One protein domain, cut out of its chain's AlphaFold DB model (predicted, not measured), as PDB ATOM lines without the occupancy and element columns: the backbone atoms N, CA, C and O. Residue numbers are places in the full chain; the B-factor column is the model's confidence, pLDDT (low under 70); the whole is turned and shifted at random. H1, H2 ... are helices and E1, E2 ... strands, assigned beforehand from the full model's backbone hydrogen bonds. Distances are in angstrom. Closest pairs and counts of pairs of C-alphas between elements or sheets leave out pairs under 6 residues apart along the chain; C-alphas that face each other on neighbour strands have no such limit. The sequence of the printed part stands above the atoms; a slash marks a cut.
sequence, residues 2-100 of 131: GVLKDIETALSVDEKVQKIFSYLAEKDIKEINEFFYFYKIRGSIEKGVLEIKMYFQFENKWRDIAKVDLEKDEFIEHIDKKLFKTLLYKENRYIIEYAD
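AT A GLANCE: This is residues 2 to 100 of the 131 residues of an uncharacterized protein of Hydrogenothermus marinus (UniProt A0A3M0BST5). A strongly twisted sheet of four antiparallel strands makes a wall, with the later part of the long helix H1 slanting over one face and the opposite face bare. The end of H1 meets the beginning of the second long helix, H3, at a corner, and the short H2 packs on H1 away from the sheet; residues 2 to 12 of H1 stick out. The printed part has 99 residues, with three named helices and four named strands in the order H1 H2 E1 E2 E3 E4 H3, and the class is mixed, helices and strands. The sheet's order is E1 - E2 - E3 - E4. The whole is compact, with a radius of gyration of the C-alphas of 14.0 A, and spans 43 by 29 by 25 A.

IN THESE COORDINATES: H1 is residues 2 to 25, 34.9 A long, beginning at C-alpha 2 (552.506, 481.453, 355.847). H2 is residues 29 to 36. E1 is residues 40 to 46, 19.7 A long, with C-alpha 40 at (568.205, 498.150, 371.474). E2 is residues 49 to 56, 22.7 A, and E3 residues 61 to 69, 24.8 A. E4 is residues 74 to 78. H3 is residues 81 to 100, 28.6 A, ending at C-alpha 100 (564.157, 511.486, 384.703).

HOW THE PARTS SIT: The strands E1 E2 E3 E4 form a meander, each strand the antiparallel neighbour of the one before, and each successive pair is a hairpin. N 44 and O 51 of E1 and E2 are within hydrogen-bond range at 2.9 A, N 52 and O 66 of E2 and E3 at 2.8 A, and N 67 and O 77 of E3 and E4 at 2.7 A. There are two layers, with H1 and H3 on one face of the sheet. H1 lies over E1, E2 and E3 at a height over the sheet of 10.1 A. With residues 24 to 25 alone H1 touches H3, about perpendicular at 75 degrees; the closest C-alphas, of Leu 24 and Lys 81, are 5.0 A apart. H1 touches H2 with residues 18 to 22 alone, about perpendicular at 78 degrees; the closest C-alphas, of Ser 22 and Ile 29, are 5.5 A apart. H2 is not on the sheet. The closest C-alphas of E2 and H3, of Phe 56 and Glu 91, are 6.3 A apart. Every O i to N i+4 pair is within hydrogen-bond range in H1 and H3; in H2 it is 2 of 4.

THE WHOLE: The C-alphas of Gly 2 and Asp 100 are the two farthest apart, at 43.2 A. The printed part has no cut, and its links are tight. Mean pLDDT of the printed part is 84.7; residues 2 to 12 and 29 to 31 are under 70.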
ATOM      1  N   GLY A   2     551.146 480.912 355.623       43.31
ATOM      2  CA  GLY A   2     552.506 481.453 355.847       43.31
ATOM      3  C   GLY A   2     552.618 482.417 357.039       43.31
ATOM      4  O   GLY A   2     553.433 482.204 357.921       43.31
ATOM      5  N   VAL A   3     551.695 483.380 357.146       43.66
ATOM      6  CA  VAL A   3     551.737 484.444 358.173       43.66
ATOM      7  C   VAL A   3     551.727 483.914 359.615       43.66
ATOM      8  O   VAL A   3     552.437 484.435 360.463       43.66
ATOM      9  N   LEU A   4     550.963 482.855 359.906       35.44
ATOM     10  CA  LEU A   4     550.902 482.263 361.252       35.44
ATOM     11  C   LEU A   4     552.194 481.522 361.631       35.44
ATOM     12  O   LEU A   4     552.599 481.571 362.786       35.44
ATOM     13  N   LYS A   5     552.859 480.893 360.655       44.91
ATOM     14  CA  LYS A   5     554.117 480.167 360.861       44.91
ATOM     15  C   LYS A   5     555.285 481.136 361.072       44.91
ATOM     16  O   LYS A   5     556.141 480.898 361.918       44.91
ATOM     17  N   ASP A   6     555.271 482.260 360.359       48.12
ATOM     18  CA  ASP A   6     556.241 483.343 360.540       48.12
ATOM     19  C   ASP A   6     556.061 484.044 361.901       48.12
ATOM     20  O   ASP A   6     557.047 484.372 362.559       48.12
ATOM     21  N   ILE A   7     554.815 484.196 362.373       43.59
ATOM     22  CA  ILE A   7     554.493 484.730 363.708       43.59
ATOM     23  C   ILE A   7     554.927 483.770 364.828       43.59
ATOM     24  O   ILE A   7     555.548 484.222 365.785       43.59
ATOM     25  N   GLU A   8     554.667 482.461 364.714       44.81
ATOM     26  CA  GLU A   8     555.156 481.458 365.682       44.81
ATOM     27  C   GLU A   8     556.688 481.425 365.749       44.81
ATOM     28  O   GLU A   8     557.271 481.352 366.832       44.81
ATOM     29  N   THR A   9     557.351 481.535 364.597       52.88
ATOM     30  CA  THR A   9     558.816 481.553 364.534       52.88
ATOM     31  C   THR A   9     559.372 482.841 365.153       52.88
ATOM     32  O   THR A   9     560.321 482.771 365.929       52.88
ATOM     33  N   ALA A  10     558.760 484.004 364.905       50.66
ATOM     34  CA  ALA A  10     559.166 485.280 365.504       50.66
ATOM     35  C   ALA A  10     558.945 485.326 367.030       50.66
ATOM     36  O   ALA A  10     559.859 485.705 367.763       50.66
ATOM     37  N   LEU A  11     557.787 484.859 367.518       52.47
ATOM     38  CA  LEU A  11     557.508 484.714 368.955       52.47
ATOM     39  C   LEU A  11     558.523 483.785 369.641       52.47
ATOM     40  O   LEU A  11     558.954 484.062 370.757       52.47
ATOM     41  N   SER A  12     558.985 482.735 368.951       67.19
ATOM     42  CA  SER A  12     560.010 481.832 369.489       67.19
ATOM     43  C   SER A  12     561.395 482.480 369.638       67.19
ATOM     44  O   SER A  12     562.168 482.093 370.519       67.19
ATOM     45  N   VAL A  13     561.727 483.468 368.798       73.38
ATOM     46  CA  VAL A  13     563.045 484.123 368.805       73.38
ATOM     47  C   VAL A  13     563.145 485.127 369.945       73.38
ATOM     48  O   VAL A  13     564.144 485.109 370.662       73.38
ATOM     49  N   ASP A  14     562.114 485.939 370.177       77.25
ATOM     50  CA  ASP A  14     562.104 486.902 371.284       77.25
ATOM     51  C   ASP A  14     562.201 486.196 372.646       77.25
ATOM     52  O   ASP A  14     563.007 486.582 373.498       77.25
ATOM     53  N   GLU A  15     561.462 485.098 372.830       81.69
ATOM     54  CA  GLU A  15     561.572 484.263 374.029       81.69
ATOM     55  C   GLU A  15     562.965 483.636 374.181       81.69
ATOM     56  O   GLU A  15     563.511 483.596 375.288       81.69
ATOM     57  N   LYS A  16     563.578 483.164 373.085       84.25
ATOM     58  CA  LYS A  16     564.957 482.645 373.105       84.25
ATOM     59  C   LYS A  16     565.954 483.732 373.506       84.25
ATOM     60  O   LYS A  16     566.808 483.480 374.357       84.25
ATOM     61  N   VAL A  17     565.828 484.946 372.974       87.81
ATOM     62  CA  VAL A  17     566.688 486.082 373.349       87.81
ATOM     63  C   VAL A  17     566.526 486.417 374.836       87.81
ATOM     64  O   VAL A  17     567.531 486.584 375.528       87.81
ATOM     65  N   GLN A  18     565.300 486.448 375.367       87.25
ATOM     66  CA  GLN A  18     565.057 486.688 376.798       87.25
ATOM     67  C   GLN A  18     565.665 485.600 377.691       87.25
ATOM     68  O   GLN A  18     566.278 485.910 378.718       87.25
ATOM     69  N   LYS A  19     565.547 484.325 377.299       86.50
ATOM     70  CA  LYS A  19     566.185 483.202 378.007       86.50
ATOM     71  C   LYS A  19     567.705 483.336 378.010       86.50
ATOM     72  O   LYS A  19     568.324 483.179 379.060       86.50
ATOM     73  N   ILE A  20     568.300 483.698 376.874       89.69
ATOM     74  CA  ILE A  20     569.744 483.940 376.756       89.69
ATOM     75  C   ILE A  20     570.173 485.101 377.659       89.69
ATOM     76  O   ILE A  20     571.144 484.974 378.404       89.69
ATOM     77  N   PHE A  21     569.431 486.208 377.663       91.12
ATOM     78  CA  PHE A  21     569.710 487.344 378.545       91.12
ATOM     79  C   PHE A  21     569.625 486.953 380.022       91.12
ATOM     80  O   PHE A  21     570.507 487.318 380.792       91.12
ATOM     81  N   SER A  22     568.615 486.175 380.404       88.69
ATOM     82  CA  SER A  22     568.439 485.678 381.776       88.69
ATOM     83  C   SER A  22     569.597 484.767 382.195       88.69
ATOM     84  O   SER A  22     570.163 484.930 383.276       88.69
ATOM     85  N   TYR A  23     570.032 483.874 381.298       90.12
ATOM     86  CA  TYR A  23     571.199 483.013 381.502       90.12
ATOM     87  C   TYR A  23     572.503 483.806 381.683       90.12
ATOM     88  O   TYR A  23     573.312 483.483 382.561       90.12
ATOM     89  N   LEU A  24     572.723 484.839 380.865       90.38
ATOM     90  CA  LEU A  24     573.934 485.664 380.917       90.38
ATOM     91  C   LEU A  24     573.933 486.625 382.110       90.38
ATOM     92  O   LEU A  24     574.976 486.870 382.716       90.38
ATOM     93  N   ALA A  25     572.769 487.172 382.453       87.38
ATOM     94  CA  ALA A  25     572.599 488.083 383.575       87.38
ATOM     95  C   ALA A  25     572.461 487.362 384.921       87.38
ATOM     96  O   ALA A  25     572.479 488.038 385.947       87.38
ATOM     97  N   GLU A  26     572.340 486.028 384.920       86.56
ATOM     98  CA  GLU A  26     572.032 485.193 386.093       86.56
ATOM     99  C   GLU A  26     570.896 485.798 386.927       86.56
ATOM    100  O   GLU A  26     570.996 485.956 388.145       86.56
ATOM    101  N   LYS A  27     569.846 486.213 386.224       79.06
ATOM    102  CA  LYS A  27     568.659 486.862 386.769       79.06
ATOM    103  C   LYS A  27     567.429 486.168 386.224       79.06
ATOM    104  O   LYS A  27     567.450 485.656 385.104       79.06
ATOM    105  N   ASP A  28     566.353 486.208 386.997       72.06
ATOM    106  CA  ASP A  28     565.059 485.748 386.519       72.06
ATOM    107  C   ASP A  28     564.566 486.620 385.360       72.06
ATOM    108  O   ASP A  28     564.769 487.838 385.337       72.06
ATOM    109  N   ILE A  29     563.835 485.994 384.432       66.44
ATOM    110  CA  ILE A  29     563.222 486.659 383.269       66.44
ATOM    111  C   ILE A  29     562.418 487.896 383.702       66.44
ATOM    112  O   ILE A  29     562.442 488.924 383.031       66.44
ATOM    113  N   LYS A  30     561.759 487.840 384.868       68.94
ATOM    114  CA  LYS A  30     560.987 488.962 385.425       68.94
ATOM    115  C   LYS A  30     561.833 490.218 385.651       68.94
ATOM    116  O   LYS A  30     561.379 491.301 385.308       68.94
ATOM    117  N   GLU A  31     563.051 490.078 386.172       68.06
ATOM    118  CA  GLU A  31     563.942 491.222 386.412       68.06
ATOM    119  C   GLU A  31     564.538 491.779 385.115       68.06
ATOM    120  O   GLU A  31     564.852 492.964 385.024       68.06
ATOM    121  N   ILE A  32     564.708 490.930 384.098       74.50
ATOM    122  CA  ILE A  32     565.152 491.361 382.769       74.50
ATOM    123  C   ILE A  32     564.043 492.140 382.059       74.50
ATOM    124  O   ILE A  32     564.324 493.166 381.436       74.50
ATOM    125  N   ASN A  33     562.792 491.699 382.202       76.38
ATOM    126  CA  ASN A  33     561.636 492.263 381.510       76.38
ATOM    127  C   ASN A  33     561.352 493.730 381.848       76.38
ATOM    128  O   ASN A  33     560.838 494.439 380.986       76.38
ATOM    129  N   GLU A  34     561.720 494.208 383.041       78.44
ATOM    130  CA  GLU A  34     561.530 495.618 383.419       78.44
ATOM    131  C   GLU A  34     562.242 496.585 382.460       78.44
ATOM    132  O   GLU A  34     561.715 497.649 382.139       78.44
ATOM    133  N   PHE A  35     563.416 496.192 381.960       81.81
ATOM    134  CA  PHE A  35     564.240 497.022 381.077       81.81
ATOM    135  C   PHE A  35     564.330 496.490 379.646       81.81
ATOM    136  O   PHE A  35     564.779 497.213 378.757       81.81
ATOM    137  N   PHE A  36     563.885 495.255 379.396       83.94
ATOM    138  CA  PHE A  36     564.091 494.566 378.123       83.94
ATOM    139  C   PHE A  36     563.587 495.362 376.914       83.94
ATOM    140  O   PHE A  36     564.293 495.480 375.917       83.94
ATOM    141  N   TYR A  37     562.412 495.988 377.030       83.88
ATOM    142  CA  TYR A  37     561.823 496.807 375.962       83.88
ATOM    143  C   TYR A  37     562.555 498.131 375.701       83.88
ATOM    144  O   TYR A  37     562.366 498.740 374.650       83.88
ATOM    145  N   PHE A  38     563.394 498.589 376.632       87.56
ATOM    146  CA  PHE A  38     564.233 499.773 376.440       87.56
ATOM    147  C   PHE A  38     565.559 499.438 375.752       87.56
ATOM    148  O   PHE A  38     566.223 500.328 375.207       87.56
ATOM    149  N   TYR A  39     565.956 498.165 375.755       91.00
ATOM    150  CA  TYR A  39     567.183 497.733 375.111       91.00
ATOM    151  C   TYR A  39     567.042 497.730 373.593       91.00
ATOM    152  O   TYR A  39     566.082 497.229 373.012       91.00
ATOM    153  N   LYS A  40     568.075 498.241 372.927       93.69
ATOM    154  CA  LYS A  40     568.205 498.150 371.474       93.69
ATOM    155  C   LYS A  40     568.918 496.847 371.133       93.69
ATOM    156  O   LYS A  40     570.146 496.803 371.076       93.69
ATOM    157  N   ILE A  41     568.137 495.791 370.933       92.94
ATOM    158  CA  ILE A  41     568.631 494.448 370.616       92.94
ATOM    159  C   ILE A  41     568.433 494.173 369.123       92.94
ATOM    160  O   ILE A  41     567.433 494.570 368.527       92.94
ATOM    161  N   ARG A  42     569.405 493.506 368.506       92.00
ATOM    162  CA  ARG A  42     569.303 492.943 367.158       92.00
ATOM    163  C   ARG A  42     569.593 491.454 367.233       92.00
ATOM    164  O   ARG A  42     570.689 491.072 367.631       92.00
ATOM    165  N   GLY A  43     568.610 490.650 366.844       89.75
ATOM    166  CA  GLY A  43     568.780 489.236 366.545       89.75
ATOM    167  C   GLY A  43     568.833 489.041 365.033       89.75
ATOM    168  O   GLY A  43     568.003 489.599 364.316       89.75
ATOM    169  N   SER A  44     569.791 488.270 364.539       89.12
ATOM    170  CA  SER A  44     569.831 487.825 363.144       89.12
ATOM    171  C   SER A  44     570.091 486.332 363.091       89.12
ATOM    172  O   SER A  44     570.943 485.834 363.822       89.12
ATOM    173  N   ILE A  45     569.367 485.625 362.227       88.75
ATOM    174  CA  ILE A  45     569.556 484.191 362.016       88.75
ATOM    175  C   ILE A  45     570.254 483.998 360.677       88.75
ATOM    176  O   ILE A  45     569.708 484.367 359.636       88.75
ATOM    177  N   GLU A  46     571.438 483.396 360.695       86.88
ATOM    178  CA  GLU A  46     572.175 483.036 359.488       86.88
ATOM    179  C   GLU A  46     572.610 481.571 359.574       86.88
ATOM    180  O   GLU A  46     573.276 481.168 360.522       86.88
ATOM    181  N   LYS A  47     572.213 480.754 358.585       87.44
ATOM    182  CA  LYS A  47     572.569 479.322 358.492       87.44
ATOM    183  C   LYS A  47     572.307 478.527 359.787       87.44
ATOM    184  O   LYS A  47     573.125 477.708 360.183       87.44
ATOM    185  N   GLY A  48     571.182 478.791 360.454       84.38
ATOM    186  CA  GLY A  48     570.816 478.120 361.708       84.38
ATOM    187  C   GLY A  48     571.491 478.688 362.960       84.38
ATOM    188  O   GLY A  48     571.213 478.216 364.055       84.38
ATOM    189  N   VAL A  49     572.320 479.728 362.842       90.06
ATOM    190  CA  VAL A  49     572.942 480.407 363.983       90.06
ATOM    191  C   VAL A  49     572.200 481.700 364.290       90.06
ATOM    192  O   VAL A  49     572.079 482.569 363.428       90.06
ATOM    193  N   LEU A  50     571.724 481.843 365.525       90.94
ATOM    194  CA  LEU A  50     571.182 483.086 366.060       90.94
ATOM    195  C   LEU A  50     572.319 483.943 366.616       90.94
ATOM    196  O   LEU A  50     572.891 483.622 367.657       90.94
ATOM    197  N   GLU A  51     572.612 485.055 365.954       94.31
ATOM    198  CA  GLU A  51     573.493 486.098 366.469       94.31
ATOM    199  C   GLU A  51     572.681 487.177 367.182       94.31
ATOM    200  O   GLU A  51     571.699 487.695 366.647       94.31
ATOM    201  N   ILE A  52     573.113 487.548 368.384       94.81
ATOM    202  CA  ILE A  52     572.464 488.546 369.228       94.81
ATOM    203  C   ILE A  52     573.457 489.659 369.515       94.81
ATOM    204  O   ILE A  52     574.532 489.430 370.077       94.81
ATOM    205  N   LYS A  53     573.068 490.884 369.175       95.81
ATOM    206  CA  LYS A  53     573.823 492.105 369.454       95.81
ATOM    207  C   LYS A  53     572.965 493.071 370.246       95.81
ATOM    208  O   LYS A  53     571.761 493.177 370.021       95.81
ATOM    209  N   MET A  54     573.594 493.824 371.134       96.25
ATOM    210  CA  MET A  54     572.936 494.875 371.899       96.25
ATOM    211  C   MET A  54     573.692 496.181 371.726       96.25
ATOM    212  O   MET A  54     574.923 496.222 371.767       96.25
ATOM    213  N   TYR A  55     572.940 497.250 371.517       96.44
ATOM    214  CA  TYR A  55     573.472 498.595 371.521       96.44
ATOM    215  C   TYR A  55     573.363 499.189 372.918       96.44
ATOM    216  O   TYR A  55     572.271 499.278 373.475       96.44
ATOM    217  N   PHE A  56     574.504 499.617 373.444       95.75
ATOM    218  CA  PHE A  56     574.614 500.279 374.734       95.75
ATOM    219  C   PHE A  56     574.630 501.786 374.521       95.75
ATOM    220  O   PHE A  56     575.596 502.330 373.971       95.75
ATOM    221  N   GLN A  57     573.564 502.468 374.935       94.44
ATOM    222  CA  GLN A  57     573.422 503.910 374.767       94.44
ATOM    223  C   GLN A  57     574.467 504.676 375.577       94.44
ATOM    224  O   GLN A  57     575.014 505.652 375.063       94.44
ATOM    225  N   PHE A  58     574.818 504.205 376.781       94.69
ATOM    226  CA  PHE A  58     575.842 504.868 377.604       94.69
ATOM    227  C   PHE A  58     577.242 504.843 376.961       94.69
ATOM    228  O   PHE A  58     578.098 505.653 377.306       94.69
ATOM    229  N   GLU A  59     577.483 503.909 376.037       95.12
ATOM    230  CA  GLU A  59     578.743 503.753 375.298       95.12
ATOM    231  C   GLU A  59     578.635 504.161 373.820       95.12
ATOM    232  O   GLU A  59     579.647 504.155 373.120       95.12
ATOM    233  N   ASN A  60     577.431 504.483 373.336       95.62
ATOM    234  CA  ASN A  60     577.130 504.758 371.930       95.62
ATOM    235  C   ASN A  60     577.684 503.686 370.962       95.62
ATOM    236  O   ASN A  60     578.280 504.009 369.932       95.62
ATOM    237  N   LYS A  61     577.528 502.392 371.281       96.38
ATOM    238  CA  LYS A  61     578.049 501.317 370.415       96.38
ATOM    239  C   LYS A  61     577.281 500.004 370.498       96.38
ATOM    240  O   LYS A  61     576.695 499.669 371.525       96.38
ATOM    241  N   TRP A  62     577.356 499.240 369.410       97.25
ATOM    242  CA  TRP A  62     576.912 497.848 369.348       97.25
ATOM    243  C   TRP A  62     577.974 496.919 369.934       97.25
ATOM    244  O   TRP A  62     579.170 497.118 369.717       97.25
ATOM    245  N   ARG A  63     577.529 495.887 370.648       96.69
ATOM    246  CA  ARG A  63     578.365 494.784 371.121       96.69
ATOM    247  C   ARG A  63     577.706 493.456 370.791       96.69
ATOM    248  O   ARG A  63     576.480 493.338 370.856       96.69
ATOM    249  N   ASP A  64     578.534 492.471 370.485       96.38
ATOM    250  CA  ASP A  64     578.112 491.085 370.345       96.38
ATOM    251  C   ASP A  64     577.824 490.502 371.735       96.38
ATOM    252  O   ASP A  64     578.615 490.667 372.668       96.38
ATOM    253  N   ILE A  65     576.652 489.890 371.888       96.44
ATOM    254  CA  ILE A  65     576.172 489.333 373.157       96.44
ATOM    255  C   ILE A  65     576.263 487.817 373.132       96.44
ATOM    256  O   ILE A  65     576.831 487.226 374.047       96.44
ATOM    257  N   ALA A  66     575.713 487.182 372.100       96.12
ATOM    258  CA  ALA A  66     575.750 485.735 371.972       96.12
ATOM    259  C   ALA A  66     575.592 485.287 370.521       96.12
ATOM    260  O   ALA A  66     574.974 485.974 369.709       96.12
ATOM    261  N   LYS A  67     576.115 484.101 370.233       94.88
ATOM    262  CA  LYS A  67     575.852 483.301 369.045       94.88
ATOM    263  C   LYS A  67     575.401 481.924 369.502       94.88
ATOM    264  O   LYS A  67     576.105 481.279 370.279       94.88
ATOM    265  N   VAL A  68     574.237 481.489 369.043       91.88
ATOM    266  CA  VAL A  68     573.614 480.227 369.458       91.88
ATOM    267  C   VAL A  68     573.288 479.398 368.228       91.88
ATOM    268  O   VAL A  68     572.645 479.895 367.307       91.88
ATOM    269  N   ASP A  69     573.726 478.144 368.213       89.50
ATOM    270  CA  ASP A  69     573.299 477.152 367.229       89.50
ATOM    271  C   ASP A  69     571.847 476.765 367.544       89.50
ATOM    272  O   ASP A  69     571.564 476.220 368.611       89.50
ATOM    273  N   LEU A  70     570.907 477.096 366.658       85.00
ATOM    274  CA  LEU A  70     569.482 476.855 366.886       85.00
ATOM    275  C   LEU A  70     569.084 475.385 366.730       85.00
ATOM    276  O   LEU A  70     568.044 475.007 367.268       85.00
ATOM    277  N   GLU A  71     569.861 474.579 366.001       83.50
ATOM    278  CA  GLU A  71     569.584 473.149 365.819       83.50
ATOM    279  C   GLU A  71     570.007 472.354 367.053       83.50
ATOM    280  O   GLU A  71     569.305 471.433 367.471       83.50
ATOM    281  N   LYS A  72     571.141 472.734 367.650       84.88
ATOM    282  CA  LYS A  72     571.691 472.085 368.850       84.88
ATOM    283  C   LYS A  72     571.258 472.740 370.158       84.88
ATOM    284  O   LYS A  72     571.412 472.132 371.209       84.88
ATOM    285  N   ASP A  73     570.715 473.955 370.086       81.38
ATOM    286  CA  ASP A  73     570.387 474.811 371.234       81.38
ATOM    287  C   ASP A  73     571.613 475.080 372.139       81.38
ATOM    288  O   ASP A  73     571.514 475.168 373.361       81.38
ATOM    289  N   GLU A  74     572.792 475.223 371.523       88.06
ATOM    290  CA  GLU A  74     574.081 475.405 372.203       88.06
ATOM    291  C   GLU A  74     574.697 476.778 371.911       88.06
ATOM    292  O   GLU A  74     574.619 477.307 370.799       88.06
ATOM    293  N   PHE A  75     575.371 477.358 372.908       90.62
ATOM    294  CA  PHE A  75     576.160 478.572 372.709       90.62
ATOM    295  C   PHE A  75     577.425 478.261 371.908       90.62
ATOM    296  O   PHE A  75     578.281 477.501 372.353       90.62
ATOM    297  N   ILE A  76     577.575 478.925 370.765       93.94
ATOM    298  CA  ILE A  76     578.824 478.953 369.997       93.94
ATOM    299  C   ILE A  76     579.773 479.976 370.625       93.94
ATOM    300  O   ILE A  76     580.956 479.714 370.822       93.94
ATOM    301  N   GLU A  77     579.239 481.153 370.945       94.56
ATOM    302  CA  GLU A  77     579.979 482.254 371.547       94.56
ATOM    303  C   GLU A  77     579.041 483.045 372.454       94.56
ATOM    304  O   GLU A  77     577.862 483.220 372.147       94.56
ATOM    305  N   HIS A  78     579.541 483.554 373.573       95.81
ATOM    306  CA  HIS A  78     578.818 484.545 374.353       95.81
ATOM    307  C   HIS A  78     579.782 485.473 375.077       95.81
ATOM    308  O   HIS A  78     580.908 485.108 375.417       95.81
ATOM    309  N   ILE A  79     579.317 486.687 375.347       95.69
ATOM    310  CA  ILE A  79     580.025 487.636 376.193       95.69
ATOM    311  C   ILE A  79     580.238 487.049 377.600       95.69
ATOM    312  O   ILE A  79     579.425 486.266 378.098       95.69
ATOM    313  N   ASP A  80     581.321 487.448 378.267       96.00
ATOM    314  CA  ASP A  80     581.528 487.120 379.678       96.00
ATOM    315  C   ASP A  80     580.334 487.588 380.530       96.00
ATOM    316  O   ASP A  80     579.888 488.736 380.433       96.00
ATOM    317  N   LYS A  81     579.823 486.703 381.394       94.00
ATOM    318  CA  LYS A  81     578.619 486.966 382.195       94.00
ATOM    319  C   LYS A  81     578.809 488.142 383.149       94.00
ATOM    320  O   LYS A  81     577.924 488.983 383.296       94.00
ATOM    321  N   LYS A  82     579.976 488.241 383.794       92.69
ATOM    322  CA  LYS A  82     580.268 489.323 384.746       92.69
ATOM    323  C   LYS A  82     580.354 490.669 384.029       92.69
ATOM    324  O   LYS A  82     579.813 491.669 384.518       92.69
ATOM    325  N   LEU A  83     580.985 490.695 382.859       94.62
ATOM    326  CA  LEU A  83     581.009 491.858 381.983       94.62
ATOM    327  C   LEU A  83     579.592 492.237 381.551       94.62
ATOM    328  O   LEU A  83     579.211 493.395 381.706       94.62
ATOM    329  N   PHE A  84     578.790 491.281 381.085       94.75
ATOM    330  CA  PHE A  84     577.418 491.527 380.648       94.75
ATOM    331  C   PHE A  84     576.548 492.132 381.748       94.75
ATOM    332  O   PHE A  84     575.930 493.172 381.528       94.75
ATOM    333  N   LYS A  85     576.580 491.571 382.963       91.62
ATOM    334  CA  LYS A  85     575.892 492.142 384.134       91.62
ATOM    335  C   LYS A  85     576.303 493.591 384.394       91.62
ATOM    336  O   LYS A  85     575.459 494.440 384.669       91.62
ATOM    337  N   THR A  86     577.598 493.882 384.289       92.25
ATOM    338  CA  THR A  86     578.129 495.237 384.491       92.25
ATOM    339  C   THR A  86     577.629 496.198 383.414       92.25
ATOM    340  O   THR A  86     577.255 497.329 383.725       92.25
ATOM    341  N   LEU A  87     577.612 495.759 382.154       94.56
ATOM    342  CA  LEU A  87     577.107 496.550 381.035       94.56
ATOM    343  C   LEU A  87     575.601 496.808 381.179       94.56
ATOM    344  O   LEU A  87     575.182 497.955 381.055       94.56
ATOM    345  N   LEU A  88     574.807 495.788 381.524       93.12
ATOM    346  CA  LEU A  88     573.373 495.941 381.784       93.12
ATOM    347  C   LEU A  88     573.098 496.904 382.939       93.12
ATOM    348  O   LEU A  88     572.252 497.778 382.815       93.12
ATOM    349  N   TYR A  89     573.839 496.804 384.046       91.62
ATOM    350  CA  TYR A  89     573.672 497.734 385.165       91.62
ATOM    351  C   TYR A  89     573.911 499.192 384.743       91.62
ATOM    352  O   TYR A  89     573.148 500.086 385.117       91.62
ATOM    353  N   LYS A  90     574.956 499.435 383.944       94.25
ATOM    354  CA  LYS A  90     575.261 500.771 383.415       94.25
ATOM    355  C   LYS A  90     574.186 501.267 382.452       94.25
ATOM    356  O   LYS A  90     573.787 502.423 382.557       94.25
ATOM    357  N   GLU A  91     573.699 500.407 381.561       94.25
ATOM    358  CA  GLU A  91     572.612 500.745 380.637       94.25
ATOM    359  C   GLU A  91     571.326 501.078 381.389       94.25
ATOM    360  O   GLU A  91     570.715 502.105 381.119       94.25
ATOM    361  N   ASN A  92     570.959 500.288 382.399       92.88
ATOM    362  CA  ASN A  92     569.747 500.525 383.187       92.88
ATOM    363  C   ASN A  92     569.815 501.847 383.934       92.88
ATOM    364  O   ASN A  92     568.863 502.625 383.902       92.88
ATOM    365  N   ARG A  93     570.960 502.143 384.561       93.12
ATOM    366  CA  ARG A  93     571.175 503.449 385.190       93.12
ATOM    367  C   ARG A  93     571.040 504.577 384.164       93.12
ATOM    368  O   ARG A  93     570.345 505.550 384.438       93.12
ATOM    369  N   TYR A  94     571.649 504.431 382.988       94.19
ATOM    370  CA  TYR A  94     571.555 505.428 381.923       94.19
ATOM    371  C   TYR A  94     570.109 505.647 381.457       94.19
ATOM    372  O   TYR A  94     569.686 506.792 381.303       94.19
ATOM    373  N   ILE A  95     569.333 504.573 381.282       91.88
ATOM    374  CA  ILE A  95     567.912 504.634 380.911       91.88
ATOM    375  C   ILE A  95     567.114 505.412 381.964       91.88
ATOM    376  O   ILE A  95     566.364 506.318 381.604       91.88
ATOM    377  N   ILE A  96     567.306 505.114 383.253       92.00
ATOM    378  CA  ILE A  96     566.610 505.801 384.354       92.00
ATOM    379  C   ILE A  96     566.975 507.291 384.386       92.00
ATOM    380  O   ILE A  96     566.094 508.146 384.452       92.00
ATOM    381  N   GLU A  97     568.265 507.623 384.301       93.75
ATOM    382  CA  GLU A  97     568.742 509.013 384.307       93.75
ATOM    383  C   GLU A  97     568.266 509.800 383.079       93.75
ATOM    384  O   GLU A  97     568.005 511.004 383.150       93.75
ATOM    385  N   TYR A  98     568.173 509.145 381.923       91.25
ATOM    386  CA  TYR A  98     567.608 509.752 380.726       91.25
ATOM    387  C   TYR A  98     566.103 509.996 380.884       91.25
ATOM    388  O   TYR A  98     565.639 511.102 380.608       91.25
ATOM    389  N   ALA A  99     565.357 509.014 381.394       90.00
ATOM    390  CA  ALA A  99     563.923 509.140 381.636       90.00
ATOM    391  C   ALA A  99     563.600 510.276 382.622       90.00
ATOM    392  O   ALA A  99     562.724 511.091 382.337       90.00
ATOM    393  N   ASP A 100     564.337 510.395 383.731       94.00
ATOM    394  CA  ASP A 100     564.157 511.486 384.703       94.00
ATOM    395  C   ASP A 100     564.401 512.870 384.075       94.00
ATOM    396  O   ASP A 100     563.619 513.806 384.273       94.00
TER     397      ASP A 100